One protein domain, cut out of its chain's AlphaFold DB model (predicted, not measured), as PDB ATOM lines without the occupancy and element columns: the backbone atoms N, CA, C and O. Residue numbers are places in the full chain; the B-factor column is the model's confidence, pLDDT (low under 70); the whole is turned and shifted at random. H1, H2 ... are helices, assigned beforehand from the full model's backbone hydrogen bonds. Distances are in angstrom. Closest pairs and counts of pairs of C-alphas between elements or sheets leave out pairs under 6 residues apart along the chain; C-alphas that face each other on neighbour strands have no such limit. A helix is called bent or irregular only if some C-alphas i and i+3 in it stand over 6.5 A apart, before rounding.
ATOM      1  N   SER A 335     -30.708 -46.356  24.765       87.56
ATOM      2  CA  SER A 335     -29.522 -46.272  25.632       87.56
ATOM      3  C   SER A 335     -28.766 -44.942  25.589       87.56
ATOM      4  O   SER A 335     -27.975 -44.677  26.493       87.56
ATOM      5  N   GLN A 336     -28.979 -44.114  24.560       84.38
ATOM      6  CA  GLN A 336     -28.357 -42.793  24.426       84.38
ATOM      7  C   GLN A 336     -29.215 -41.676  25.032       84.38
ATOM      8  O   GLN A 336     -28.714 -40.569  25.234       84.38
ATOM      9  N   ASN A 337     -30.490 -41.940  25.337       85.94
ATOM     10  CA  ASN A 337     -31.363 -40.946  25.941       85.94
ATOM     11  C   ASN A 337     -30.894 -40.628  27.385       85.94
ATOM     12  O   ASN A 337     -30.744 -41.554  28.188       85.94
ATOM     13  N   PRO A 338     -30.685 -39.347  27.757       86.81
ATOM     14  CA  PRO A 338     -30.166 -38.987  29.077       86.81
ATOM     15  C   PRO A 338     -31.030 -39.445  30.260       86.81
ATOM     16  O   PRO A 338     -30.473 -39.851  31.281       86.81
ATOM     17  N   LEU A 339     -32.362 -39.449  30.124       87.88
ATOM     18  CA  LEU A 339     -33.263 -39.980  31.149       87.88
ATOM     19  C   LEU A 339     -33.071 -41.492  31.306       87.88
ATOM     20  O   LEU A 339     -32.968 -41.990  32.423       87.88
ATOM     21  N   ILE A 340     -32.946 -42.236  30.207       90.81
ATOM     22  CA  ILE A 340     -32.708 -43.687  30.258       90.81
ATOM     23  C   ILE A 340     -31.332 -44.015  30.853       90.81
ATOM     24  O   ILE A 340     -31.208 -44.967  31.626       90.81
ATOM     25  N   ILE A 341     -30.302 -43.215  30.555       91.25
ATOM     26  CA  ILE A 341     -28.979 -43.339  31.186       91.25
ATOM     27  C   ILE A 341     -29.097 -43.135  32.700       91.25
ATOM     28  O   ILE A 341     -28.550 -43.933  33.464       91.25
ATOM     29  N   PHE A 342     -29.838 -42.110  33.133       90.06
ATOM     30  CA  PHE A 342     -30.104 -41.849  34.546       90.06
ATOM     31  C   PHE A 342     -30.827 -43.031  35.210       90.06
ATOM     32  O   PHE A 342     -30.346 -43.542  36.218       90.06
ATOM     33  N   ILE A 343     -31.894 -43.551  34.591       89.38
ATOM     34  CA  ILE A 343     -32.618 -44.748  35.052       89.38
ATOM     35  C   ILE A 343     -31.666 -45.941  35.199       89.38
ATOM     36  O   ILE A 343     -31.617 -46.573  36.253       89.38
ATOM     37  N   LYS A 344     -30.852 -46.234  34.177       89.31
ATOM     38  CA  LYS A 344     -29.876 -47.334  34.207       89.31
ATOM     39  C   LYS A 344     -28.889 -47.170  35.367       89.31
ATOM     40  O   LYS A 344     -28.559 -48.155  36.023       89.31
ATOM     41  N   LYS A 345     -28.444 -45.944  35.656       88.88
ATOM     42  CA  LYS A 345     -27.563 -45.639  36.794       88.88
ATOM     43  C   LYS A 345     -28.263 -45.825  38.142       88.88
ATOM     44  O   LYS A 345     -27.660 -46.445  39.013       88.88
ATOM     45  N   CYS A 346     -29.516 -45.389  38.294       87.00
ATOM     46  CA  CYS A 346     -30.320 -45.647  39.496       87.00
ATOM     47  C   CYS A 346     -30.444 -47.150  39.785       87.00
ATOM     48  O   CYS A 346     -30.316 -47.567  40.927       87.00
ATOM     49  N   LEU A 347     -30.654 -47.973  38.754       85.88
ATOM     50  CA  LEU A 347     -30.797 -49.425  38.917       85.88
ATOM     51  C   LEU A 347     -29.464 -50.137  39.196       85.88
ATOM     52  O   LEU A 347     -29.436 -51.146  39.900       85.88
ATOM     53  N   LEU A 348     -28.351 -49.616  38.672       84.25
ATOM     54  CA  LEU A 348     -27.012 -50.153  38.940       84.25
ATOM     55  C   LEU A 348     -26.534 -49.897  40.376       84.25
ATOM     56  O   LEU A 348     -25.700 -50.661  40.858       84.25
ATOM     57  N   LEU A 349     -27.074 -48.885  41.069       81.81
ATOM     58  CA  LEU A 349     -26.780 -48.640  42.486       81.81
ATOM     59  C   LEU A 349     -27.039 -49.864  43.365       81.81
ATOM     60  O   LEU A 349     -26.275 -50.119  44.285       81.81
ATOM     61  N   ALA A 350     -28.056 -50.667  43.043       76.00
ATOM     62  CA  ALA A 350     -28.372 -51.882  43.790       76.00
ATOM     63  C   ALA A 350     -27.261 -52.956  43.730       76.00
ATOM     64  O   ALA A 350     -27.328 -53.944  44.454       76.00
ATOM     65  N   GLN A 351     -26.262 -52.811  42.850       73.81
ATOM     66  CA  GLN A 351     -25.161 -53.769  42.666       73.81
ATOM     67  C   GLN A 351     -23.777 -53.174  42.961       73.81
ATOM     68  O   GLN A 351     -22.783 -53.900  42.901       73.81
ATOM     69  N   ALA A 352     -23.685 -51.869  43.225       76.25
ATOM     70  CA  ALA A 352     -22.423 -51.151  43.359       76.25
ATOM     71  C   ALA A 352     -22.300 -50.523  44.755       76.25
ATOM     72  O   ALA A 352     -23.306 -50.094  45.316       76.25
ATOM     73  N   PRO A 353     -21.082 -50.433  45.321       81.38
ATOM     74  CA  PRO A 353     -20.884 -49.700  46.560       81.38
ATOM     75  C   PRO A 353     -21.218 -48.222  46.344       81.38
ATOM     76  O   PRO A 353     -20.840 -47.625  45.333       81.38
ATOM     77  N   LEU A 354     -21.895 -47.629  47.320       86.00
ATOM     78  CA  LEU A 354     -22.166 -46.209  47.351       86.00
ATOM     79  C   LEU A 354     -20.870 -45.453  47.659       86.00
ATOM     80  O   LEU A 354     -20.162 -45.758  48.622       86.00
ATOM     81  N   THR A 355     -20.569 -44.465  46.822       86.44
ATOM     82  CA  THR A 355     -19.403 -43.583  46.939       86.44
ATOM     83  C   THR A 355     -19.833 -42.127  46.816       86.44
ATOM     84  O   THR A 355     -20.881 -41.832  46.235       86.44
ATOM     85  N   HIS A 356     -18.993 -41.203  47.286       84.44
ATOM     86  CA  HIS A 356     -19.202 -39.763  47.068       84.44
ATOM     87  C   HIS A 356     -19.354 -39.414  45.582       84.44
ATOM     88  O   HIS A 356     -20.253 -38.665  45.225       84.44
ATOM     89  N   GLU A 357     -18.545 -40.014  44.701       84.00
ATOM     90  CA  GLU A 357     -18.645 -39.806  43.245       84.00
ATOM     91  C   GLU A 357     -20.008 -40.224  42.688       84.00
ATOM     92  O   GLU A 357     -20.561 -39.585  41.792       84.00
ATOM     93  N   THR A 358     -20.559 -41.305  43.235       87.44
ATOM     94  CA  THR A 358     -21.873 -41.803  42.851       87.44
ATOM     95  C   THR A 358     -22.961 -40.815  43.272       87.44
ATOM     96  O   THR A 358     -23.789 -40.441  42.445       87.44
ATOM     97  N   LEU A 359     -22.932 -40.335  44.521       88.69
ATOM     98  CA  LEU A 359     -23.862 -39.314  45.015       88.69
ATOM     99  C   LEU A 359     -23.742 -37.994  44.232       88.69
ATOM    100  O   LEU A 359     -24.760 -37.424  43.836       88.69
ATOM    101  N   ASP A 360     -22.518 -37.560  43.921       87.31
ATOM    102  CA  ASP A 360     -22.242 -36.372  43.104       87.31
ATOM    103  C   ASP A 360     -22.828 -36.496  41.692       87.31
ATOM    104  O   ASP A 360     -23.424 -35.543  41.186       87.31
ATOM    105  N   TYR A 361     -22.703 -37.667  41.055       89.38
ATOM    106  CA  TYR A 361     -23.314 -37.925  39.749       89.38
ATOM    107  C   TYR A 361     -24.832 -37.702  39.790       89.38
ATOM    108  O   TYR A 361     -25.389 -37.030  38.918       89.38
ATOM    109  N   PHE A 362     -25.502 -38.216  40.825       88.81
ATOM    110  CA  PHE A 362     -26.940 -38.017  41.006       88.81
ATOM    111  C   PHE A 362     -27.284 -36.554  41.304       88.81
ATOM    112  O   PHE A 362     -28.214 -36.028  40.697       88.81
ATOM    113  N   ALA A 363     -26.506 -35.862  42.141       88.31
ATOM    114  CA  ALA A 363     -26.700 -34.445  42.464       88.31
ATOM    115  C   ALA A 363     -26.479 -33.490  41.269       88.31
ATOM    116  O   ALA A 363     -27.021 -32.382  41.222       88.31
ATOM    117  N   GLN A 364     -25.682 -33.899  40.283       87.75
ATOM    118  CA  GLN A 364     -25.454 -33.129  39.056       87.75
ATOM    119  C   GLN A 364     -26.517 -33.387  37.981       87.75
ATOM    120  O   GLN A 364     -26.601 -32.628  37.015       87.75
ATOM    121  N   SER A 365     -27.339 -34.425  38.144       85.00
ATOM    122  CA  SER A 365     -28.404 -34.755  37.201       85.00
ATOM    123  C   SER A 365     -29.522 -33.711  37.209       85.00
ATOM    124  O   SER A 365     -29.920 -33.204  38.255       85.00
ATOM    125  N   ASN A 366     -30.098 -33.449  36.035       79.06
ATOM    126  CA  ASN A 366     -31.314 -32.639  35.904       79.06
ATOM    127  C   ASN A 366     -32.597 -33.433  36.209       79.06
ATOM    128  O   ASN A 366     -33.677 -32.854  36.230       79.06
ATOM    129  N   TYR A 367     -32.484 -34.749  36.420       81.31
ATOM    130  CA  TYR A 367     -33.616 -35.664  36.604       81.31
ATOM    131  C   TYR A 367     -33.935 -35.986  38.066       81.31
ATOM    132  O   TYR A 367     -34.935 -36.643  38.340       81.31
ATOM    133  N   ILE A 368     -33.083 -35.567  39.002       85.00
ATOM    134  CA  ILE A 368     -33.279 -35.829  40.427       85.00
ATOM    135  C   ILE A 368     -34.164 -34.755  41.070       85.00
ATOM    136  O   ILE A 368     -34.047 -33.568  40.749       85.00
ATOM    137  N   ARG A 369     -35.016 -35.150  42.021       83.94
ATOM    138  CA  ARG A 369     -35.748 -34.196  42.870       83.94
ATOM    139  C   ARG A 369     -34.801 -33.273  43.653       83.94
ATOM    140  O   ARG A 369     -33.704 -33.661  44.058       83.94
ATOM    141  N   SER A 370     -35.223 -32.024  43.840       80.81
ATOM    142  CA  SER A 370     -34.373 -30.927  44.326       80.81
ATOM    143  C   SER A 370     -33.830 -31.122  45.741       80.81
ATOM    144  O   SER A 370     -32.716 -30.691  46.026       80.81
ATOM    145  N   ASP A 371     -34.592 -31.772  46.618       83.00
ATOM    146  CA  ASP A 371     -34.176 -32.083  47.987       83.00
ATOM    147  C   ASP A 371     -33.007 -33.079  47.998       83.00
ATOM    148  O   ASP A 371     -31.973 -32.789  48.595       83.00
ATOM    149  N   LEU A 372     -33.094 -34.183  47.243       86.06
ATOM    150  CA  LEU A 372     -31.983 -35.134  47.109       86.06
ATOM    151  C   LEU A 372     -30.778 -34.512  46.406       86.06
ATOM    152  O   LEU A 372     -29.642 -34.834  46.742       86.06
ATOM    153  N   ARG A 373     -31.005 -33.594  45.458       85.75
ATOM    154  CA  ARG A 373     -29.927 -32.862  44.783       85.75
ATOM    155  C   ARG A 373     -29.037 -32.121  45.778       85.75
ATOM    156  O   ARG A 373     -27.814 -32.215  45.706       85.75
ATOM    157  N   TYR A 374     -29.664 -31.384  46.694       84.50
ATOM    158  CA  TYR A 374     -28.963 -30.658  47.747       84.50
ATOM    159  C   TYR A 374     -28.307 -31.631  48.734       84.50
ATOM    160  O   TYR A 374     -27.113 -31.518  49.006       84.50
ATOM    161  N   THR A 375     -29.060 -32.622  49.215       87.12
ATOM    162  CA  THR A 375     -28.586 -33.597  50.205       87.12
ATOM    163  C   THR A 375     -27.372 -34.385  49.704       87.12
ATOM    164  O   THR A 375     -26.351 -34.451  50.382       87.12
ATOM    165  N   PHE A 376     -27.417 -34.928  48.488       89.31
ATOM    166  CA  PHE A 376     -26.307 -35.700  47.922       89.31
ATOM    167  C   PHE A 376     -25.124 -34.825  47.488       89.31
ATOM    168  O   PHE A 376     -23.982 -35.249  47.622       89.31
ATOM    169  N   GLY A 377     -25.371 -33.609  46.989       83.94
ATOM    170  CA  GLY A 377     -24.312 -32.726  46.487       83.94
ATOM    171  C   GLY A 377     -23.600 -31.897  47.559       83.94
ATOM    172  O   GLY A 377     -22.488 -31.429  47.315       83.94
ATOM    173  N   GLN A 378     -24.226 -31.692  48.722       82.31
ATOM    174  CA  GLN A 378     -23.676 -30.885  49.817       82.31
ATOM    175  C   GLN A 378     -23.528 -31.692  51.102       82.31
ATOM    176  O   GLN A 378     -22.405 -31.855  51.572       82.31
ATOM    177  N   ALA A 379     -24.624 -32.249  51.632       82.56
ATOM    178  CA  ALA A 379     -24.602 -32.903  52.940       82.56
ATOM    179  C   ALA A 379     -23.671 -34.125  52.976       82.56
ATOM    180  O   ALA A 379     -22.986 -34.341  53.970       82.56
ATOM    181  N   ALA A 380     -23.568 -34.881  51.875       81.00
ATOM    182  CA  ALA A 380     -22.603 -35.978  51.765       81.00
ATOM    183  C   ALA A 380     -21.157 -35.515  52.016       81.00
ATOM    184  O   ALA A 380     -20.418 -36.174  52.739       81.00
ATOM    185  N   HIS A 381     -20.770 -34.345  51.498       80.94
ATOM    186  CA  HIS A 381     -19.408 -33.802  51.613       80.94
ATOM    187  C   HIS A 381     -19.093 -33.184  52.982       80.94
ATOM    188  O   HIS A 381     -17.970 -32.726  53.185       80.94
ATOM    189  N   LEU A 382     -20.048 -33.176  53.917       79.69
ATOM    190  CA  LEU A 382     -19.787 -32.818  55.314       79.69
ATOM    191  C   LEU A 382     -18.978 -33.904  56.034       79.69
ATOM    192  O   LEU A 382     -18.272 -33.609  56.993       79.69
ATOM    193  N   LEU A 383     -19.031 -35.150  55.550       76.19
ATOM    194  CA  LEU A 383     -18.262 -36.251  56.122       76.19
ATOM    195  C   LEU A 383     -16.765 -36.095  55.783       76.19
ATOM    196  O   LEU A 383     -16.407 -35.972  54.607       76.19
ATOM    197  N   PRO A 384     -15.859 -36.146  56.779       64.75
ATOM    198  CA  PRO A 384     -14.452 -35.786  56.583       64.75
ATOM    199  C   PRO A 384     -13.604 -36.858  55.873       64.75
ATOM    200  O   PRO A 384     -12.410 -36.645  55.650       64.75
ATOM    201  N   PHE A 385     -14.185 -38.005  55.500       68.81
ATOM    202  CA  PHE A 385     -13.479 -39.155  54.924       68.81
ATOM    203  C   PHE A 385     -14.198 -39.751  53.696       68.81
ATOM    204  O   PHE A 385     -15.420 -39.633  53.547       68.81
ATOM    205  N   PRO A 386     -13.444 -40.379  52.770       66.75
ATOM    206  CA  PRO A 386     -14.018 -40.930  51.552       66.75
ATOM    207  C   PRO A 386     -14.695 -42.259  51.874       66.75
ATOM    208  O   PRO A 386     -14.039 -43.275  52.104       66.75
ATOM    209  N   LEU A 387     -16.023 -42.236  51.903       73.94
ATOM    210  CA  LEU A 387     -16.835 -43.412  52.160       73.94
ATOM    211  C   LEU A 387     -17.017 -44.249  50.898       73.94
ATOM    212  O   LEU A 387     -17.360 -43.740  49.828       73.94
ATOM    213  N   GLN A 388     -16.803 -45.551  51.058       78.50
ATOM    214  CA  GLN A 388     -17.124 -46.570  50.071       78.50
ATOM    215  C   GLN A 388     -17.715 -47.767  50.809       78.50
ATOM    216  O   GLN A 388     -17.035 -48.397  51.615       78.50
ATOM    217  N   GLY A 389     -18.972 -48.086  50.526       80.12
ATOM    218  CA  GLY A 389     -19.661 -49.173  51.212       80.12
ATOM    219  C   GLY A 389     -21.113 -49.309  50.785       80.12
ATOM    220  O   GLY A 389     -21.563 -48.633  49.863       80.12
ATOM    221  N   ASN A 390     -21.842 -50.209  51.436       82.94
ATOM    222  CA  ASN A 390     -23.296 -50.288  51.323       82.94
ATOM    223  C   ASN A 390     -23.964 -49.135  52.103       82.94
ATOM    224  O   ASN A 390     -23.283 -48.330  52.739       82.94
ATOM    225  N   CYS A 391     -25.295 -49.048  52.057       85.06
ATOM    226  CA  CYS A 391     -26.036 -48.026  52.798       85.06
ATOM    227  C   CYS A 391     -25.790 -48.100  54.312       85.06
ATOM    228  O   CYS A 391     -25.631 -47.060  54.936       85.06
ATOM    229  N   GLU A 392     -25.661 -49.304  54.877       84.88
ATOM    230  CA  GLU A 392     -25.386 -49.504  56.309       84.88
ATOM    231  C   GLU A 392     -24.061 -48.858  56.733       84.88
ATOM    232  O   GLU A 392     -24.019 -48.121  57.711       84.88
ATOM    233  N   ALA A 393     -22.991 -49.049  55.954       84.25
ATOM    234  CA  ALA A 393     -21.699 -48.420  56.228       84.25
ATOM    235  C   ALA A 393     -21.766 -46.883  56.169       84.25
ATOM    236  O   ALA A 393     -21.028 -46.196  56.875       84.25
ATOM    237  N   TRP A 394     -22.638 -46.330  55.320       88.06
ATOM    238  CA  TRP A 394     -22.890 -44.889  55.274       88.06
ATOM    239  C   TRP A 394     -23.700 -44.412  56.480       88.06
ATOM    240  O   TRP A 394     -23.363 -43.380  57.053       88.06
ATOM    241  N   GLU A 395     -24.729 -45.155  56.885       87.69
ATOM    242  CA  GLU A 395     -25.531 -44.854  58.075       87.69
ATOM    243  C   GLU A 395     -24.669 -44.852  59.343       87.69
ATOM    244  O   GLU A 395     -24.675 -43.861  60.075       87.69
ATOM    245  N   GLU A 396     -23.855 -45.892  59.547       85.56
ATOM    246  CA  GLU A 396     -22.929 -46.008  60.681       85.56
ATOM    247  C   GLU A 396     -21.924 -44.846  60.704       85.56
ATOM    248  O   GLU A 396     -21.661 -44.238  61.742       85.56
ATOM    249  N   ALA A 397     -21.378 -44.481  59.544       83.50
ATOM    250  CA  ALA A 397     -20.431 -43.380  59.445       83.50
ATOM    251  C   ALA A 397     -21.056 -42.016  59.769       83.50
ATOM    252  O   ALA A 397     -20.398 -41.178  60.393       83.50
ATOM    253  N   ILE A 398     -22.308 -41.789  59.362       87.31
ATOM    254  CA  ILE A 398     -23.045 -40.566  59.691       87.31
ATOM    255  C   ILE A 398     -23.335 -40.517  61.194       87.31
ATOM    256  O   ILE A 398     -23.100 -39.486  61.819       87.31
ATOM    257  N   GLU A 399     -23.788 -41.624  61.788       86.44
ATOM    258  CA  GLU A 399     -24.044 -41.710  63.231       86.44
ATOM    259  C   GLU A 399     -22.784 -41.448  64.057       86.44
ATOM    260  O   GLU A 399     -22.806 -40.610  64.957       86.44
ATOM    261  N   ASN A 400     -21.671 -42.092  63.703       81.94
ATOM    262  CA  ASN A 400     -20.387 -41.888  64.367       81.94
ATOM    263  C   ASN A 400     -19.916 -40.432  64.258       81.94
ATOM    264  O   ASN A 400     -19.368 -39.886  65.213       81.94
ATOM    265  N   HIS A 401     -20.125 -39.777  63.112       81.88
ATOM    266  CA  HIS A 401     -19.739 -38.378  62.949       81.88
ATOM    267  C   HIS A 401     -20.602 -37.435  63.800       81.88
ATOM    268  O   HIS A 401     -20.051 -36.574  64.479       81.88
ATOM    269  N   ILE A 402     -21.924 -37.645  63.827       84.44
ATOM    270  CA  ILE A 402     -22.849 -36.872  64.672       84.44
ATOM    271  C   ILE A 402     -22.528 -37.075  66.160       84.44
ATOM    272  O   ILE A 402     -22.568 -36.122  66.932       84.44
ATOM    273  N   HIS A 403     -22.193 -38.302  66.571       81.06
ATOM    274  CA  HIS A 403     -21.855 -38.603  67.962       81.06
ATOM    275  C   HIS A 403     -20.557 -37.922  68.417       81.06
ATOM    276  O   HIS A 403     -20.478 -37.450  69.548       81.06
ATOM    277  N   ASN A 404     -19.558 -37.854  67.534       75.00
ATOM    278  CA  ASN A 404     -18.252 -37.271  67.846       75.00
ATOM    279  C   ASN A 404     -18.245 -35.730  67.848       75.00
ATOM    280  O   ASN A 404     -17.356 -35.148  68.464       75.00
ATOM    281  N   ASP A 405     -19.193 -35.073  67.170       73.25
ATOM    282  CA  ASP A 405     -19.269 -33.606  67.073       73.25
ATOM    283  C   ASP A 405     -20.724 -33.089  67.184       73.25
ATOM    284  O   ASP A 405     -21.322 -32.650  66.196       73.25
ATOM    285  N   PRO A 406     -21.333 -33.163  68.385       71.12
ATOM    286  CA  PRO A 406     -22.749 -32.858  68.596       71.12
ATOM    287  C   PRO A 406     -23.098 -31.359  68.553       71.12
ATOM    288  O   PRO A 406     -24.280 -31.020  68.547       71.12
ATOM    289  N   GLU A 407     -22.112 -30.456  68.512       73.06
ATOM    290  CA  GLU A 407     -22.321 -28.998  68.403       73.06
ATOM    291  C   GLU A 407     -22.162 -28.474  66.963       73.06
ATOM    292  O   GLU A 407     -22.191 -27.266  66.716       73.06
ATOM    293  N   ASN A 408     -22.004 -29.367  65.984       74.06
ATOM    294  CA  ASN A 408     -21.791 -28.990  64.595       74.06
ATOM    295  C   ASN A 408     -23.036 -28.311  63.981       74.06
ATOM    296  O   ASN A 408     -24.140 -28.856  63.952       74.06
ATOM    297  N   ASN A 409     -22.844 -27.113  63.422       74.69
ATOM    298  CA  ASN A 409     -23.912 -26.319  62.802       74.69
ATOM    299  C   ASN A 409     -24.588 -27.014  61.601       74.69
ATOM    300  O   ASN A 409     -25.681 -26.611  61.205       74.69
ATOM    301  N   ASP A 410     -23.968 -28.048  61.026       80.81
ATOM    302  CA  ASP A 410     -24.479 -28.777  59.863       80.81
ATOM    303  C   ASP A 410     -25.200 -30.105  60.214       80.81
ATOM    304  O   ASP A 410     -25.583 -30.856  59.312       80.81
ATOM    305  N   ILE A 411     -25.455 -30.401  61.499       83.62
ATOM    306  CA  ILE A 411     -26.088 -31.660  61.962       83.62
ATOM    307  C   ILE A 411     -27.440 -31.943  61.296       83.62
ATOM    308  O   ILE A 411     -27.725 -33.084  60.925       83.62
ATOM    309  N   GLU A 412     -28.277 -30.923  61.089       86.00
ATOM    310  CA  GLU A 412     -29.577 -31.103  60.426       86.00
ATOM    311  C   GLU A 412     -29.411 -31.658  59.000       86.00
ATOM    312  O   GLU A 412     -30.187 -32.502  58.547       86.00
ATOM    313  N   GLN A 413     -28.359 -31.233  58.294       86.19
ATOM    314  CA  GLN A 413     -28.055 -31.709  56.946       86.19
ATOM    315  C   GLN A 413     -27.600 -33.173  56.965       86.19
ATOM    316  O   GLN A 413     -27.991 -33.945  56.086       86.19
ATOM    317  N   LEU A 414     -26.835 -33.580  57.985       87.06
ATOM    318  CA  LEU A 414     -26.411 -34.970  58.182       87.06
ATOM    319  C   LEU A 414     -27.594 -35.897  58.494       87.06
ATOM    320  O   LEU A 414     -27.662 -36.997  57.946       87.06
ATOM    321  N   TYR A 415     -28.576 -35.451  59.286       89.69
ATOM    322  CA  TYR A 415     -29.808 -36.221  59.502       89.69
ATOM    323  C   TYR A 415     -30.634 -36.382  58.221       89.69
ATOM    324  O   TYR A 415     -31.126 -37.478  57.951       89.69
ATOM    325  N   ARG A 416     -30.742 -35.333  57.391       89.75
ATOM    326  CA  ARG A 416     -31.395 -35.432  56.071       89.75
ATOM    327  C   ARG A 416     -30.674 -36.410  55.146       89.75
ATOM    328  O   ARG A 416     -31.327 -37.144  54.407       89.75
ATOM    329  N   LEU A 417     -29.340 -36.431  55.183       90.50
ATOM    330  CA  LEU A 417     -28.550 -37.414  54.446       90.50
ATOM    331  C   LEU A 417     -28.836 -38.829  54.942       90.50
ATOM    332  O   LEU A 417     -29.107 -39.698  54.120       90.50
ATOM    333  N   LYS A 418     -28.833 -39.049  56.260       90.88
ATOM    334  CA  LYS A 418     -29.136 -40.352  56.860       90.88
ATOM    335  C   LYS A 418     -30.504 -40.876  56.420       90.88
ATOM    336  O   LYS A 418     -30.582 -41.996  55.929       90.88
ATOM    337  N   ASP A 419     -31.550 -40.056  56.518       91.38
ATOM    338  CA  ASP A 419     -32.904 -40.419  56.076       91.38
ATOM    339  C   ASP A 419     -32.944 -40.760  54.574       91.38
ATOM    340  O   ASP A 419     -33.497 -41.784  54.172       91.38
ATOM    341  N   ALA A 420     -32.272 -39.968  53.732       90.50
ATOM    342  CA  ALA A 420     -32.185 -40.250  52.300       90.50
ATOM    343  C   ALA A 420     -31.466 -41.579  51.992       90.50
ATOM    344  O   ALA A 420     -31.917 -42.327  51.122       90.50
ATOM    345  N   ILE A 421     -30.369 -41.886  52.696       89.94
ATOM    346  CA  ILE A 421     -29.636 -43.154  52.553       89.94
ATOM    347  C   ILE A 421     -30.475 -44.335  53.045       89.94
ATOM    348  O   ILE A 421     -30.536 -45.354  52.356       89.94
ATOM    349  N   GLN A 422     -31.185 -44.183  54.161       89.38
ATOM    350  CA  GLN A 422     -32.045 -45.224  54.720       89.38
ATOM    351  C   GLN A 422     -33.232 -45.536  53.803       89.38
ATOM    352  O   GLN A 422     -33.534 -46.697  53.517       89.38
ATOM    353  N   GLN A 423     -33.884 -44.505  53.258       87.94
ATOM    354  CA  GLN A 423     -34.925 -44.687  52.249       87.94
ATOM    355  C   GLN A 423     -34.373 -45.400  51.014       87.94
ATOM    356  O   GLN A 423     -35.001 -46.332  50.515       87.94
ATOM    357  N   LEU A 424     -33.191 -45.014  50.534       87.19
ATOM    358  CA  LEU A 424     -32.528 -45.662  49.404       87.19
ATOM    359  C   LEU A 424     -32.179 -47.133  49.712       87.19
ATOM    360  O   LEU A 424     -32.410 -48.000  48.868       87.19
ATOM    361  N   SER A 425     -31.735 -47.433  50.937       85.06
ATOM    362  CA  SER A 425     -31.501 -48.793  51.440       85.06
ATOM    363  C   SER A 425     -32.762 -49.656  51.350       85.06
ATOM    364  O   SER A 425     -32.724 -50.734  50.763       85.06
ATOM    365  N   ASN A 426     -33.913 -49.146  51.802       84.44
ATOM    366  CA  ASN A 426     -35.188 -49.875  51.764       84.44
ATOM    367  C   ASN A 426     -35.607 -50.281  50.342       84.44
ATOM    368  O   ASN A 426     -36.173 -51.357  50.139       84.44
ATOM    369  N   HIS A 427     -35.314 -49.445  49.342       82.62
ATOM    370  CA  HIS A 427     -35.627 -49.750  47.946       82.62
ATOM    371  C   HIS A 427     -34.667 -50.786  47.337       82.62
ATOM    372  O   HIS A 427     -35.073 -51.557  46.467       82.62
ATOM    373  N   PHE A 428     -33.405 -50.818  47.774       77.69
ATOM    374  CA  PHE A 428     -32.384 -51.716  47.222       77.69
ATOM    375  C   PHE A 428     -32.236 -53.033  47.977       77.69
ATOM    376  O   PHE A 428     -31.861 -54.026  47.356       77.69
ATOM    377  N   PHE A 429     -32.591 -53.085  49.263       71.19
ATOM    378  CA  PHE A 429     -32.569 -54.303  50.074       71.19
ATOM    379  C   PHE A 429     -33.342 -55.443  49.400       71.19
ATOM    380  O   PHE A 429     -32.862 -56.571  49.307       71.19
ATOM    381  N   ILE A 430     -34.496 -55.117  48.811       67.69
ATOM    382  CA  ILE A 430     -35.352 -56.068  48.094       67.69
ATOM    383  C   ILE A 430     -34.654 -56.654  46.847       67.69
ATOM    384  O   ILE A 430     -34.939 -57.778  46.446       67.69
ATOM    385  N   LEU A 431     -33.718 -55.919  46.240       70.50
ATOM    386  CA  LEU A 431     -33.004 -56.318  45.021       70.50
ATOM    387  C   LEU A 431     -31.649 -56.994  45.294       70.50
ATOM    388  O   LEU A 431     -31.140 -57.709  44.428       70.50
ATOM    389  N   ALA A 432     -31.053 -56.754  46.465       62.00
ATOM    390  CA  ALA A 432     -29.697 -57.180  46.812       62.00
ATOM    391  C   ALA A 432     -29.609 -58.625  47.348       62.00
ATOM    392  O   ALA A 432     -28.558 -59.252  47.245       62.00
ATOM    393  N   ASP A 433     -30.707 -59.185  47.860       61.56
ATOM    394  CA  ASP A 433     -30.715 -60.398  48.698       61.56
ATOM    395  C   ASP A 433     -30.556 -61.741  47.941       61.56
ATOM    396  O   ASP A 433     -30.992 -62.789  48.409       61.56
ATOM    397  N   HIS A 434     -30.007 -61.737  46.716       63.28
ATOM    398  CA  HIS A 434     -29.914 -62.895  45.796       63.28
ATOM    399  C   HIS A 434     -31.228 -63.658  45.522       63.28
ATOM    400  O   HIS A 434     -31.223 -64.630  44.762       63.28
ATOM    401  N   LYS A 435     -32.347 -63.201  46.088       71.31
ATOM    402  CA  LYS A 435     -33.677 -63.762  45.919       71.31
ATOM    403  C   LYS A 435     -34.086 -63.684  44.462       71.31
ATOM    404  O   LYS A 435     -33.805 -62.724  43.739       71.31
ATOM    405  N   GLU A 436     -34.742 -64.747  44.025       80.81
ATOM    406  CA  GLU A 436     -35.325 -64.780  42.705       80.81
ATOM    407  C   GLU A 436     -36.730 -64.180  42.786       80.81
ATOM    408  O   GLU A 436     -37.578 -64.675  43.529       80.81
ATOM    409  N   HIS A 437     -36.989 -63.160  41.973       81.75
ATOM    410  CA  HIS A 437     -38.303 -62.536  41.828       81.75
ATOM    411  C   HIS A 437     -38.856 -62.729  40.418       81.75
ATOM    412  O   HIS A 437     -38.119 -62.971  39.453       81.75
ATOM    413  N   SER A 438     -40.171 -62.609  40.301       82.12
ATOM    414  CA  SER A 438     -40.844 -62.518  39.015       82.12
ATOM    415  C   SER A 438     -40.519 -61.186  38.326       82.12
ATOM    416  O   SER A 438     -40.153 -60.185  38.945       82.12
ATOM    417  N   VAL A 439     -40.681 -61.155  37.006       80.31
ATOM    418  CA  VAL A 439     -40.476 -59.938  36.203       80.31
ATOM    419  C   VAL A 439     -41.435 -58.824  36.615       80.31
ATOM    420  O   VAL A 439     -41.054 -57.657  36.623       80.31
ATOM    421  N   GLU A 440     -42.661 -59.182  36.990       82.69
ATOM    422  CA  GLU A 440     -43.668 -58.227  37.445       82.69
ATOM    423  C   GLU A 440     -43.264 -57.557  38.764       82.69
ATOM    424  O   GLU A 440     -43.375 -56.338  38.894       82.69
ATOM    425  N   GLU A 441     -42.726 -58.324  39.714       85.00
ATOM    426  CA  GLU A 441     -42.173 -57.776  40.956       85.00
ATOM    427  C   GLU A 441     -40.999 -56.832  40.672       85.00
ATOM    428  O   GLU A 441     -40.988 -55.716  41.190       85.00
ATOM    429  N   TYR A 442     -40.069 -57.206  39.784       85.75
ATOM    430  CA  TYR A 442     -38.967 -56.314  39.400       85.75
ATOM    431  C   TYR A 442     -39.443 -55.008  38.770       85.75
ATOM    432  O   TYR A 442     -38.918 -53.951  39.112       85.75
ATOM    433  N   ILE A 443     -40.445 -55.046  37.888       84.06
ATOM    434  CA  ILE A 443     -41.019 -53.828  37.297       84.06
ATOM    435  C   ILE A 443     -41.621 -52.938  38.394       84.06
ATOM    436  O   ILE A 443     -41.385 -51.729  38.390       84.06
ATOM    437  N   ARG A 444     -42.333 -53.515  39.374       85.56
ATOM    438  CA  ARG A 444     -42.863 -52.757  40.522       85.56
ATOM    439  C   ARG A 444     -41.744 -52.128  41.357       85.56
ATOM    440  O   ARG A 444     -41.850 -50.955  41.710       85.56
ATOM    441  N   TYR A 445     -40.660 -52.857  41.628       86.81
ATOM    442  CA  TYR A 445     -39.505 -52.321  42.360       86.81
ATOM    443  C   TYR A 445     -38.808 -51.195  41.598       86.81
ATOM    444  O   TYR A 445     -38.491 -50.167  42.192       86.81
ATOM    445  N   ILE A 446     -38.637 -51.340  40.280       86.38
ATOM    446  CA  ILE A 446     -38.094 -50.281  39.423       86.38
ATOM    447  C   ILE A 446     -38.968 -49.035  39.525       86.38
ATOM    448  O   ILE A 446     -38.444 -47.972  39.832       86.38
ATOM    449  N   ILE A 447     -40.287 -49.150  39.341       84.12
ATOM    450  CA  ILE A 447     -41.205 -48.006  39.455       84.12
ATOM    451  C   ILE A 447     -41.077 -47.334  40.831       84.12
ATOM    452  O   ILE A 447     -41.001 -46.108  40.898       84.12
ATOM    453  N   SER A 448     -40.974 -48.114  41.910       86.44
ATOM    454  CA  SER A 448     -40.755 -47.583  43.263       86.44
ATOM    455  C   SER A 448     -39.453 -46.772  43.373       86.44
ATOM    456  O   SER A 448     -39.465 -45.631  43.831       86.44
ATOM    457  N   ILE A 449     -38.338 -47.306  42.856       86.94
ATOM    458  CA  ILE A 449     -37.038 -46.609  42.814       86.94
ATOM    459  C   ILE A 449     -37.134 -45.315  41.998       86.94
ATOM    460  O   ILE A 449     -36.622 -44.275  42.410       86.94
ATOM    461  N   LEU A 450     -37.798 -45.349  40.843       84.44
ATOM    462  CA  LEU A 450     -37.968 -44.165  39.999       84.44
ATOM    463  C   LEU A 450     -38.794 -43.080  40.705       84.44
ATOM    464  O   LEU A 450     -38.468 -41.895  40.596       84.44
ATOM    465  N   ASN A 451     -39.811 -43.473  41.474       84.62
ATOM    466  CA  ASN A 451     -40.598 -42.552  42.292       84.62
ATOM    467  C   ASN A 451     -39.753 -41.920  43.407       84.62
ATOM    468  O   ASN A 451     -39.843 -40.709  43.605       84.62
ATOM    469  N   PHE A 452     -38.875 -42.685  44.068       86.31
ATOM    470  CA  PHE A 452     -37.944 -42.152  45.074       86.31
ATOM    471  C   PHE A 452     -37.077 -41.010  44.518       86.31
ATOM    472  O   PHE A 452     -36.979 -39.954  45.148       86.31
ATOM    473  N   PHE A 453     -36.529 -41.163  43.306       85.75
ATOM    474  CA  PHE A 453     -35.741 -40.116  42.638       85.75
ATOM    475  C   PHE A 453     -36.576 -38.934  42.105       85.75
ATOM    476  O   PHE A 453     -35.996 -37.944  41.655       85.75
ATOM    477  N   GLY A 454     -37.911 -38.993  42.189       78.75
ATOM    478  CA  GLY A 454     -38.823 -37.922  41.773       78.75
ATOM    479  C   GLY A 454     -39.265 -37.975  40.309       78.75
ATOM    480  O   GLY A 454     -39.801 -36.995  39.794       78.75
ATOM    481  N   LEU A 455     -39.075 -39.106  39.624       76.44
ATOM    482  CA  LEU A 455     -39.384 -39.228  38.193       76.44
ATOM    483  C   LEU A 455     -40.885 -39.364  37.897       76.44
ATOM    484  O   LEU A 455     -41.296 -39.195  36.751       76.44
ATOM    485  N   GLN A 456     -41.720 -39.619  38.909       65.88
ATOM    486  CA  GLN A 456     -43.171 -39.761  38.749       65.88
ATOM    487  C   GLN A 456     -43.828 -38.513  38.138       65.88
ATOM    488  O   GLN A 456     -44.724 -38.644  37.312       65.88
ATOM    489  N   ASN A 457     -43.337 -37.316  38.473       58.31
ATOM    490  CA  ASN A 457     -43.858 -36.051  37.939       58.31
ATOM    491  C   ASN A 457     -43.434 -35.810  36.479       58.31
ATOM    492  O   ASN A 457     -44.202 -35.251  35.700       58.31
ATOM    493  N   ILE A 458     -42.249 -36.295  36.085       57.03
ATOM    494  CA  ILE A 458     -41.773 -36.280  34.689       57.03
ATOM    495  C   ILE A 458     -42.614 -37.240  33.828       57.03
ATOM    496  O   ILE A 458     -42.833 -36.991  32.646       57.03
ATOM    497  N   LEU A 459     -43.110 -38.324  34.433       51.62
ATOM    498  CA  LEU A 459     -43.917 -39.365  33.791       51.62
ATOM    499  C   LEU A 459     -45.386 -38.972  33.561       51.62
ATOM    500  O   LEU A 459     -46.016 -39.560  32.679       51.62
ATOM    501  N   THR A 460     -45.945 -38.055  34.360       52.22
ATOM    502  CA  THR A 460     -47.389 -37.746  34.365       52.22
ATOM    503  C   THR A 460     -47.731 -36.367  33.811       52.22
ATOM    504  O   THR A 460     -48.671 -36.282  33.030       52.22
ATOM    505  N   ASN A 461     -46.969 -35.316  34.141       50.91
ATOM    506  CA  ASN A 461     -47.227 -33.939  33.700       50.91
ATOM    507  C   ASN A 461     -45.915 -33.216  33.340       50.91
ATOM    508  O   ASN A 461     -45.402 -32.415  34.128       50.91
ATOM    509  N   PRO A 462     -45.384 -33.410  32.120       48.16
ATOM    510  CA  PRO A 462     -44.183 -32.701  31.672       48.16
ATOM    511  C   PRO A 462     -44.340 -31.166  31.642       48.16
ATOM    512  O   PRO A 462     -43.358 -30.427  31.658       48.16
ATOM    513  N   SER A 463     -45.585 -30.678  31.604       44.78
ATOM    514  CA  SER A 463     -45.958 -29.259  31.592       44.78
ATOM    515  C   SER A 463     -45.834 -28.550  32.946       44.78
ATOM    516  O   SER A 463     -45.726 -27.323  32.965       44.78
ATOM    517  N   ASP A 464     -45.838 -29.287  34.064       44.28
ATOM    518  CA  ASP A 464     -45.744 -28.707  35.415       44.28
ATOM    519  C   ASP A 464     -44.292 -28.482  35.860       44.28
ATOM    520  O   ASP A 464     -44.022 -27.652  36.732       44.28
ATOM    521  N   THR A 465     -43.317 -29.099  35.186       47.53
ATOM    522  CA  THR A 465     -41.903 -28.708  35.269       47.53
ATOM    523  C   THR A 465     -41.635 -27.452  34.431       47.53
ATOM    524  O   THR A 465     -40.793 -27.442  33.541       47.53
ATOM    525  N   LYS A 466     -42.313 -26.338  34.750       43.62
ATOM    526  CA  LYS A 466     -41.970 -24.989  34.244       43.62
ATOM    527  C   LYS A 466     -40.588 -24.501  34.693       43.62
ATOM    528  O   LYS A 466     -40.135 -23.441  34.266       43.62
ATOM    529  N   ASN A 467     -39.884 -25.281  35.509       43.03
ATOM    530  CA  ASN A 467     -38.496 -25.026  35.840       43.03
ATOM    531  C   ASN A 467     -37.573 -25.613  34.757       43.03
ATOM    532  O   ASN A 467     -37.207 -26.784  34.782       43.03
ATOM    533  N   SER A 468     -37.113 -24.742  33.857       50.91
ATOM    534  CA  SER A 468     -35.818 -24.816  33.152       50.91
ATOM    535  C   SER A 468     -35.578 -25.832  32.017       50.91
ATOM    536  O   SER A 468     -34.524 -25.742  31.389       50.91
ATOM    537  N   LEU A 469     -36.497 -26.747  31.689       53.78
ATOM    538  CA  LEU A 469     -36.298 -27.685  30.568       53.78
ATOM    539  C   LEU A 469     -36.959 -27.180  29.272       53.78
ATOM    540  O   LEU A 469     -38.108 -26.751  29.271       53.78
ATOM    541  N   LEU A 470     -36.217 -27.225  28.158       60.81
ATOM    542  CA  LEU A 470     -36.712 -26.862  26.822       60.81
ATOM    543  C   LEU A 470     -37.800 -27.855  26.367       60.81
ATOM    544  O   LEU A 470     -37.667 -29.053  26.604       60.81
ATOM    545  N   GLU A 471     -38.819 -27.384  25.640       64.56
ATOM    546  CA  GLU A 471     -39.925 -28.201  25.087       64.56
ATOM    547  C   GLU A 471     -39.428 -29.441  24.312       64.56
ATOM    548  O   GLU A 471     -39.991 -30.533  24.402       64.56
ATOM    549  N   GLU A 472     -38.298 -29.311  23.615       64.88
ATOM    550  CA  GLU A 472     -37.647 -30.411  22.895       64.88
ATOM    551  C   GLU A 472     -37.155 -31.535  23.828       64.88
ATOM    552  O   GLU A 472     -37.205 -32.708  23.460       64.88
ATOM    553  N   THR A 473     -36.731 -31.201  25.053       69.94
ATOM    554  CA  THR A 473     -36.291 -32.182  26.062       69.94
ATOM    555  C   THR A 473     -37.468 -33.005  26.575       69.94
ATOM    556  O   THR A 473     -37.358 -34.222  26.698       69.94
ATOM    557  N   ILE A 474     -38.611 -32.351  26.803       73.00
ATOM    558  CA  ILE A 474     -39.855 -32.992  27.241       73.00
ATOM    559  C   ILE A 474     -40.333 -34.010  26.205       73.00
ATOM    560  O   ILE A 474     -40.562 -35.174  26.534       73.00
ATOM    561  N   ASN A 475     -40.433 -33.587  24.942       73.12
ATOM    562  CA  ASN A 475     -40.894 -34.456  23.860       73.12
ATOM    563  C   ASN A 475     -39.968 -35.665  23.680       73.12
ATOM    564  O   ASN A 475     -40.436 -36.790  23.485       73.12
ATOM    565  N   ARG A 476     -38.652 -35.443  23.794       79.31
ATOM    566  CA  ARG A 476     -37.652 -36.507  23.724       79.31
ATOM    567  C   ARG A 476     -37.810 -37.526  24.845       79.31
ATOM    568  O   ARG A 476     -37.856 -38.727  24.584       79.31
ATOM    569  N   ASP A 477     -37.896 -37.054  26.079       81.38
ATOM    570  CA  ASP A 477     -37.918 -37.928  27.248       81.38
ATOM    571  C   ASP A 477     -39.259 -38.667  27.372       81.38
ATOM    572  O   ASP A 477     -39.266 -39.855  27.690       81.38
ATOM    573  N   SER A 478     -40.378 -38.037  26.992       79.56
ATOM    574  CA  SER A 478     -41.687 -38.701  26.906       79.56
ATOM    575  C   SER A 478     -41.677 -39.864  25.909       79.56
ATOM    576  O   SER A 478     -42.113 -40.966  26.242       79.56
ATOM    577  N   ALA A 479     -41.131 -39.658  24.705       82.25
ATOM    578  CA  ALA A 479     -41.056 -40.711  23.692       82.25
ATOM    579  C   ALA A 479     -40.179 -41.896  24.143       82.25
ATOM    580  O   ALA A 479     -40.507 -43.056  23.878       82.25
ATOM    581  N   ALA A 480     -39.079 -41.621  24.854       87.06
ATOM    582  CA  ALA A 480     -38.226 -42.659  25.429       87.06
ATOM    583  C   ALA A 480     -38.948 -43.455  26.531       87.06
ATOM    584  O   ALA A 480     -38.830 -44.681  26.595       87.06
ATOM    585  N   LEU A 481     -39.727 -42.778  27.376       84.69
ATOM    586  CA  LEU A 481     -40.496 -43.400  28.454       84.69
ATOM    587  C   LEU A 481     -41.622 -44.296  27.941       84.69
ATOM    588  O   LEU A 481     -41.816 -45.391  28.470       84.69
ATOM    589  N   ASP A 482     -42.339 -43.877  26.902       83.81
ATOM    590  CA  ASP A 482     -43.375 -44.716  26.296       83.81
ATOM    591  C   ASP A 482     -42.770 -45.987  25.694       83.81
ATOM    592  O   ASP A 482     -43.303 -47.083  25.892       83.81
ATOM    593  N   LYS A 483     -41.587 -45.875  25.075       86.69
ATOM    594  CA  LYS A 483     -40.847 -47.050  24.604       86.69
ATOM    595  C   LYS A 483     -40.385 -47.949  25.755       86.69
ATOM    596  O   LYS A 483     -40.432 -49.171  25.627       86.69
ATOM    597  N   LEU A 484     -39.981 -47.381  26.891       87.56
ATOM    598  CA  LEU A 484     -39.617 -48.150  28.086       87.56
ATOM    599  C   LEU A 484     -40.817 -48.923  28.673       87.56
ATOM    600  O   LEU A 484     -40.664 -50.077  29.068       87.56
ATOM    601  N   LYS A 485     -42.020 -48.330  28.691       84.56
ATOM    602  CA  LYS A 485     -43.259 -49.009  29.130       84.56
ATOM    603  C   LYS A 485     -43.631 -50.181  28.215       84.56
ATOM    604  O   LYS A 485     -44.047 -51.237  28.697       84.56
ATOM    605  N   GLU A 486     -43.457 -50.010  26.905       84.25
ATOM    606  CA  GLU A 486     -43.625 -51.088  25.922       84.25
ATOM    607  C   GLU A 486     -42.649 -52.237  26.214       84.25
ATOM    608  O   GLU A 486     -43.082 -53.382  26.329       84.25
ATOM    609  N   ILE A 487     -41.371 -51.929  26.474       84.06
ATOM    610  CA  ILE A 487     -40.356 -52.921  26.869       84.06
ATOM    611  C   ILE A 487     -40.766 -53.686  28.133       84.06
ATOM    612  O   ILE A 487     -40.596 -54.901  28.180       84.06
ATOM    613  N   PHE A 488     -41.292 -53.014  29.162       83.25
ATOM    614  CA  PHE A 488     -41.741 -53.694  30.384       83.25
ATOM    615  C   PHE A 488     -42.887 -54.672  30.120       83.25
ATOM    616  O   PHE A 488     -42.883 -55.786  30.645       83.25
ATOM    617  N   THR A 489     -43.828 -54.280  29.262       81.50
ATOM    618  CA  THR A 489     -44.972 -55.117  28.888       81.50
ATOM    619  C   THR A 489     -44.517 -56.317  28.053       81.50
ATOM    620  O   THR A 489     -44.930 -57.451  28.310       81.50
ATOM    621  N   GLU A 490     -43.610 -56.088  27.097       76.75
ATOM    622  CA  GLU A 490     -42.948 -57.148  26.340       76.75
ATOM    623  C   GLU A 490     -42.246 -58.114  27.305       76.75
ATOM    624  O   GLU A 490     -42.606 -59.288  27.356       76.75
ATOM    625  N   LEU A 491     -41.328 -57.628  28.146       76.38
ATOM    626  CA  LEU A 491     -40.581 -58.425  29.127       76.38
ATOM    627  C   LEU A 491     -41.469 -59.357  29.951       76.38
ATOM    628  O   LEU A 491     -41.160 -60.545  30.069       76.38
ATOM    629  N   GLN A 492     -42.567 -58.827  30.493       75.88
ATOM    630  CA  GLN A 492     -43.512 -59.595  31.296       75.88
ATOM    631  C   GLN A 492     -44.142 -60.727  30.477       75.88
ATOM    632  O   GLN A 492     -44.168 -61.870  30.928       75.88
ATOM    633  N   SER A 493     -44.589 -60.442  29.251       74.94
ATOM    634  CA  SER A 493     -45.250 -61.434  28.395       74.94
ATOM    635  C   SER A 493     -44.325 -62.563  27.917       74.94
ATOM    636  O   SER A 493     -44.768 -63.696  27.726       74.94
ATOM    637  N   ILE A 494     -43.039 -62.263  27.735       70.94
ATOM    638  CA  ILE A 494     -42.038 -63.139  27.114       70.94
ATOM    639  C   ILE A 494     -41.463 -64.097  28.138       70.94
ATOM    640  O   ILE A 494     -41.456 -65.316  27.956       70.94
ATOM    641  N   LEU A 495     -40.970 -63.530  29.238       69.31
ATOM    642  CA  LEU A 495     -40.340 -64.304  30.292       69.31
ATOM    643  C   LEU A 495     -41.374 -65.198  30.977       69.31
ATOM    644  O   LEU A 495     -41.053 -66.352  31.241       69.31
ATOM    645  N   ALA A 496     -42.630 -64.754  31.104       68.19
ATOM    646  CA  ALA A 496     -43.721 -65.615  31.557       68.19
ATOM    647  C   ALA A 496     -43.909 -66.876  30.685       68.19
ATOM    648  O   ALA A 496     -44.271 -67.925  31.209       68.19
ATOM    649  N   LYS A 497     -43.647 -66.803  29.369       68.00
ATOM    650  CA  LYS A 497     -43.799 -67.938  28.438       68.00
ATOM    651  C   LYS A 497     -42.582 -68.860  28.394       68.00
ATOM    652  O   LYS A 497     -42.749 -70.075  28.378       68.00
ATOM    653  N   ILE A 498     -41.377 -68.291  28.317       63.25
ATOM    654  CA  ILE A 498     -40.129 -69.029  28.030       63.25
ATOM    655  C   ILE A 498     -39.431 -69.494  29.310       63.25
ATOM    656  O   ILE A 498     -38.729 -70.505  29.320       63.25
ATOM    657  N   ARG A 499     -39.584 -68.743  30.401       64.19
ATOM    658  CA  ARG A 499     -38.914 -69.019  31.669       64.19
ATOM    659  C   ARG A 499     -39.869 -68.714  32.825       64.19
ATOM    660  O   ARG A 499     -39.726 -67.676  33.461       64.19
ATOM    661  N   PRO A 500     -40.820 -69.617  33.122       53.94
ATOM    662  CA  PRO A 500     -41.818 -69.414  34.176       53.94
ATOM    663  C   PRO A 500     -41.230 -69.384  35.601       53.94
ATOM    664  O   PRO A 500     -41.981 -69.269  36.562       53.94
ATOM    665  N   SER A 501     -39.906 -69.507  35.753       59.31
ATOM    666  CA  SER A 501     -39.206 -69.395  37.028       59.31
ATOM    667  C   SER A 501     -38.685 -67.982  37.283       59.31
ATOM    668  O   SER A 501     -38.366 -67.225  36.362       59.31
ATOM    669  N   ASN A 502     -38.571 -67.648  38.563       74.25
ATOM    670  CA  ASN A 502     -38.048 -66.375  39.022       74.25
ATOM    671  C   ASN A 502     -36.593 -66.145  38.546       74.25
ATOM    672  O   ASN A 502     -35.838 -67.076  38.254       74.25
ATOM    673  N   LEU A 503     -36.196 -64.877  38.435       78.25
ATOM    674  CA  LEU A 503     -34.847 -64.455  38.049       78.25
ATOM    675  C   LEU A 503     -34.173 -63.758  39.224       78.25
ATOM    676  O   LEU A 503     -34.832 -63.038  39.965       78.25
ATOM    677  N   ASN A 504     -32.854 -63.881  39.356       82.69
ATOM    678  CA  ASN A 504     -32.091 -62.973  40.216       82.69
ATOM    679  C   ASN A 504     -31.870 -61.610  39.530       82.69
ATOM    680  O   ASN A 504     -31.896 -61.500  38.296       82.69
ATOM    681  N   TRP A 505     -31.599 -60.575  40.329       84.38
ATOM    682  CA  TRP A 505     -31.456 -59.196  39.854       84.38
ATOM    683  C   TRP A 505     -30.368 -59.037  38.783       84.38
ATOM    684  O   TRP A 505     -30.551 -58.330  37.792       84.38
ATOM    685  N   LYS A 506     -29.248 -59.758  38.923       82.31
ATOM    686  CA  LYS A 506     -28.142 -59.737  37.953       82.31
ATOM    687  C   LYS A 506     -28.578 -60.242  36.575       82.31
ATOM    688  O   LYS A 506     -28.221 -59.648  35.560       82.31
ATOM    689  N   SER A 507     -29.361 -61.319  36.539       79.25
ATOM    690  CA  SER A 507     -29.891 -61.891  35.299       79.25
ATOM    691  C   SER A 507     -30.945 -60.979  34.679       79.25
ATOM    692  O   SER A 507     -30.904 -60.743  33.475       79.25
ATOM    693  N   PHE A 508     -31.841 -60.407  35.491       82.88
ATOM    694  CA  PHE A 508     -32.809 -59.418  35.019       82.88
ATOM    695  C   PHE A 508     -32.105 -58.206  34.387       82.88
ATOM    696  O   PHE A 508     -32.381 -57.864  33.238       82.88
ATOM    697  N   MET A 509     -31.129 -57.614  35.086       85.12
ATOM    698  CA  MET A 509     -30.377 -56.453  34.599       85.12
ATOM    699  C   MET A 509     -29.570 -56.749  33.335       85.12
ATOM    700  O   MET A 509     -29.429 -55.861  32.492       85.12
ATOM    701  N   PHE A 510     -29.076 -57.980  33.165       80.69
ATOM    702  CA  PHE A 510     -28.433 -58.417  31.925       80.69
ATOM    703  C   PHE A 510     -29.399 -58.329  30.731       80.69
ATOM    704  O   PHE A 510     -29.064 -57.700  29.726       80.69
ATOM    705  N   TYR A 511     -30.607 -58.892  30.854       79.44
ATOM    706  CA  TYR A 511     -31.612 -58.832  29.786       79.44
ATOM    707  C   TYR A 511     -32.118 -57.406  29.558       79.44
ATOM    708  O   TYR A 511     -32.124 -56.939  28.422       79.44
ATOM    709  N   PHE A 512     -32.477 -56.694  30.627       83.00
ATOM    710  CA  PHE A 512     -32.970 -55.318  30.566       83.00
ATOM    711  C   PHE A 512     -31.972 -54.373  29.884       83.00
ATOM    712  O   PHE A 512     -32.335 -53.612  28.988       83.00
ATOM    713  N   THR A 513     -30.690 -54.470  30.244       84.50
ATOM    714  CA  THR A 513     -29.639 -53.648  29.634       84.50
ATOM    715  C   THR A 513     -29.455 -53.975  28.155       84.50
ATOM    716  O   THR A 513     -29.365 -53.063  27.336       84.50
ATOM    717  N   ALA A 514     -29.450 -55.263  27.795       77.88
ATOM    718  CA  ALA A 514     -29.327 -55.679  26.403       77.88
ATOM    719  C   ALA A 514     -30.485 -55.161  25.530       77.88
ATOM    720  O   ALA A 514     -30.248 -54.769  24.390       77.88
ATOM    721  N   ILE A 515     -31.710 -55.096  26.070       78.81
ATOM    722  CA  ILE A 515     -32.865 -54.503  25.377       78.81
ATOM    723  C   ILE A 515     -32.646 -53.030  25.121       78.81
ATOM    724  O   ILE A 515     -32.813 -52.573  23.994       78.81
ATOM    725  N   ILE A 516     -32.316 -52.283  26.172       86.25
ATOM    726  CA  ILE A 516     -32.174 -50.832  26.092       86.25
ATOM    727  C   ILE A 516     -31.087 -50.458  25.082       86.25
ATOM    728  O   ILE A 516     -31.246 -49.495  24.336       86.25
ATOM    729  N   ASP A 517     -30.010 -51.243  25.027       82.50
ATOM    730  CA  ASP A 517     -28.883 -51.008  24.131       82.50
ATOM    731  C   ASP A 517     -29.216 -51.267  22.645       82.50
ATOM    732  O   ASP A 517     -28.615 -50.628  21.783       82.50
ATOM    733  N   GLU A 518     -30.170 -52.152  22.328       76.38
ATOM    734  CA  GLU A 518     -30.597 -52.450  20.944       76.38
ATOM    735  C   GLU A 518     -31.896 -51.730  20.534       76.38
ATOM    736  O   GLU A 518     -32.185 -51.588  19.341       76.38
ATOM    737  N   THR A 519     -32.697 -51.279  21.502       80.38
ATOM    738  CA  THR A 519     -33.986 -50.639  21.234       80.38
ATOM    739  C   THR A 519     -33.786 -49.232  20.705       80.38
ATOM    740  O   THR A 519     -32.989 -48.452  21.230       80.38
ATOM    741  N   ARG A 520     -34.566 -48.889  19.681       81.00
ATOM    742  CA  ARG A 520     -34.646 -47.531  19.162       81.00
ATOM    743  C   ARG A 520     -36.034 -46.936  19.375       81.00
ATOM    744  O   ARG A 520     -37.025 -47.668  19.405       81.00
ATOM    745  N   TYR A 521     -36.088 -45.619  19.520       80.44
ATOM    746  CA  TYR A 521     -37.317 -44.845  19.671       80.44
ATOM    747  C   TYR A 521     -37.307 -43.640  18.720       80.44
ATOM    748  O   TYR A 521     -36.248 -43.157  18.317       80.44
ATOM    749  N   ARG A 522     -38.496 -43.180  18.318       72.25
ATOM    750  CA  ARG A 522     -38.657 -42.101  17.334       72.25
ATOM    751  C   ARG A 522     -39.083 -40.813  18.017       72.25
ATOM    752  O   ARG A 522     -40.024 -40.806  18.805       72.25
TER     753      ARG A 522
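AT A GLANCE: This is residues 335 to 522 of the 1032 residues of the protein "DNA helicase" of Brevinema andersonii (UniProt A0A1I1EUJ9). Look for a flat slab of helices in which H6, H7 and H9 make a zigzag row, each running opposite to the one before, while H1 lies across H7 and makes a corner with the last part of H6. H3, H4 and H5 pack on H6 towards one end of the slab, with H2 paired to H3, and H10 lies beside H1 towards the other end; residues 403 to 409, at the far end of H5 and after it, stick out. The 188 residues printed hold ten named helices, H1 to H10 in chain order, and no named strand: the class is all helix. The whole is compact, with a radius of gyration of the C-alphas of 18.1 A and spans of 58 by 42 by 22 A.

HOW THE PARTS SIT: Begin with H9, residues 471 to 498, the longest helix. H7, residues 439 to 452, touches it with residues 439 to 443 alone, at a shallow tilt of 26 degrees, opposite ways; the closest C-alphas, of Val 439 and Gln 492, are 5.8 A apart. Next find H6, residues 411 to 432, the hub, touching five helices. It forms a helical hairpin with H7 at 10 degrees, closest at the C-alphas of His 427 and Ile 449, 6.2 A. H1, residues 338 to 351, stands about perpendicular to H6 at 81 degrees, and the C-alphas of Ala 350 and Phe 428 are closest at 5.3 A. It also touches H7, only just about perpendicular at 71 degrees, with Ile 343 and Leu 450 closest at 7.3 A between C-alphas. H1 and H9 only just touch, with 3 pairs of C-alphas within 8 A, the closest being Leu 339 and Asp 477 at 6.4 A. Farther along H6, H5, residues 391 to 404, forms a helical hairpin with it at 20 degrees, closest at the C-alphas of Cys 391 and Ser 425, 5.7 A. H3, residues 370 to 377, touches H6 about perpendicular at 85 degrees, closest at the C-alphas of Thr 375 and Leu 417, 5.7 A. H4, residues 379 to 382, touches H6 too, closest at the C-alphas of Ala 379 and Gln 413, 5.4 A. H2, residues 356 to 364, forms a helical hairpin with H3 at 32 degrees, where the C-alphas of Ala 363 and Arg 373 are closest at 4.3 A. H10, residues 505 to 518, is close to H1 but not clearly touching, at a shallow tilt of 18 degrees, opposite ways. H8, residues 456 to 460, is close to H9 but not clearly touching, with the C-alphas of Leu 459 and Ser 478 closest at 7.3 A. Each O i to N i+4 pair is within hydrogen-bond range in H2, H3, H5, H7, H8 and H10, but 8 of 10 are in H1, 16 of 18 in H6 and 23 of 24 in H9; H4 is too short for such a pair.

IN THESE COORDINATES: Find C-alpha 471 at (-39.925, -28.201, 25.087); from there H9 runs 40.9 A to C-alpha 498 at (-40.129, -69.029, 28.030). H6 measures 29.9 A, with a kink of 32 degrees near residue 426; it is neither bent nor irregular, but only just: C-alphas 427 and 430 are 6.3 A apart. H1 begins at C-alpha 338, (-30.166, -38.987, 29.077), and measures 20.7 A; H5 and H10 measure 20.1 A each, and H7 20.0 A. The shorter helices are H2 at 12.1 A, H3 at 10.4 A, H8 at 6.4 A and H4 at 5.4 A.

THE WHOLE: The C-alphas of Glu 407 and Lys 497 are the two farthest apart, at 59.8 A. The printed part has no cut, and no link is long. Mean pLDDT of the printed part is 78.8; look for values under 70 in 32 residues, among them 456 to 473 and 495 to 501.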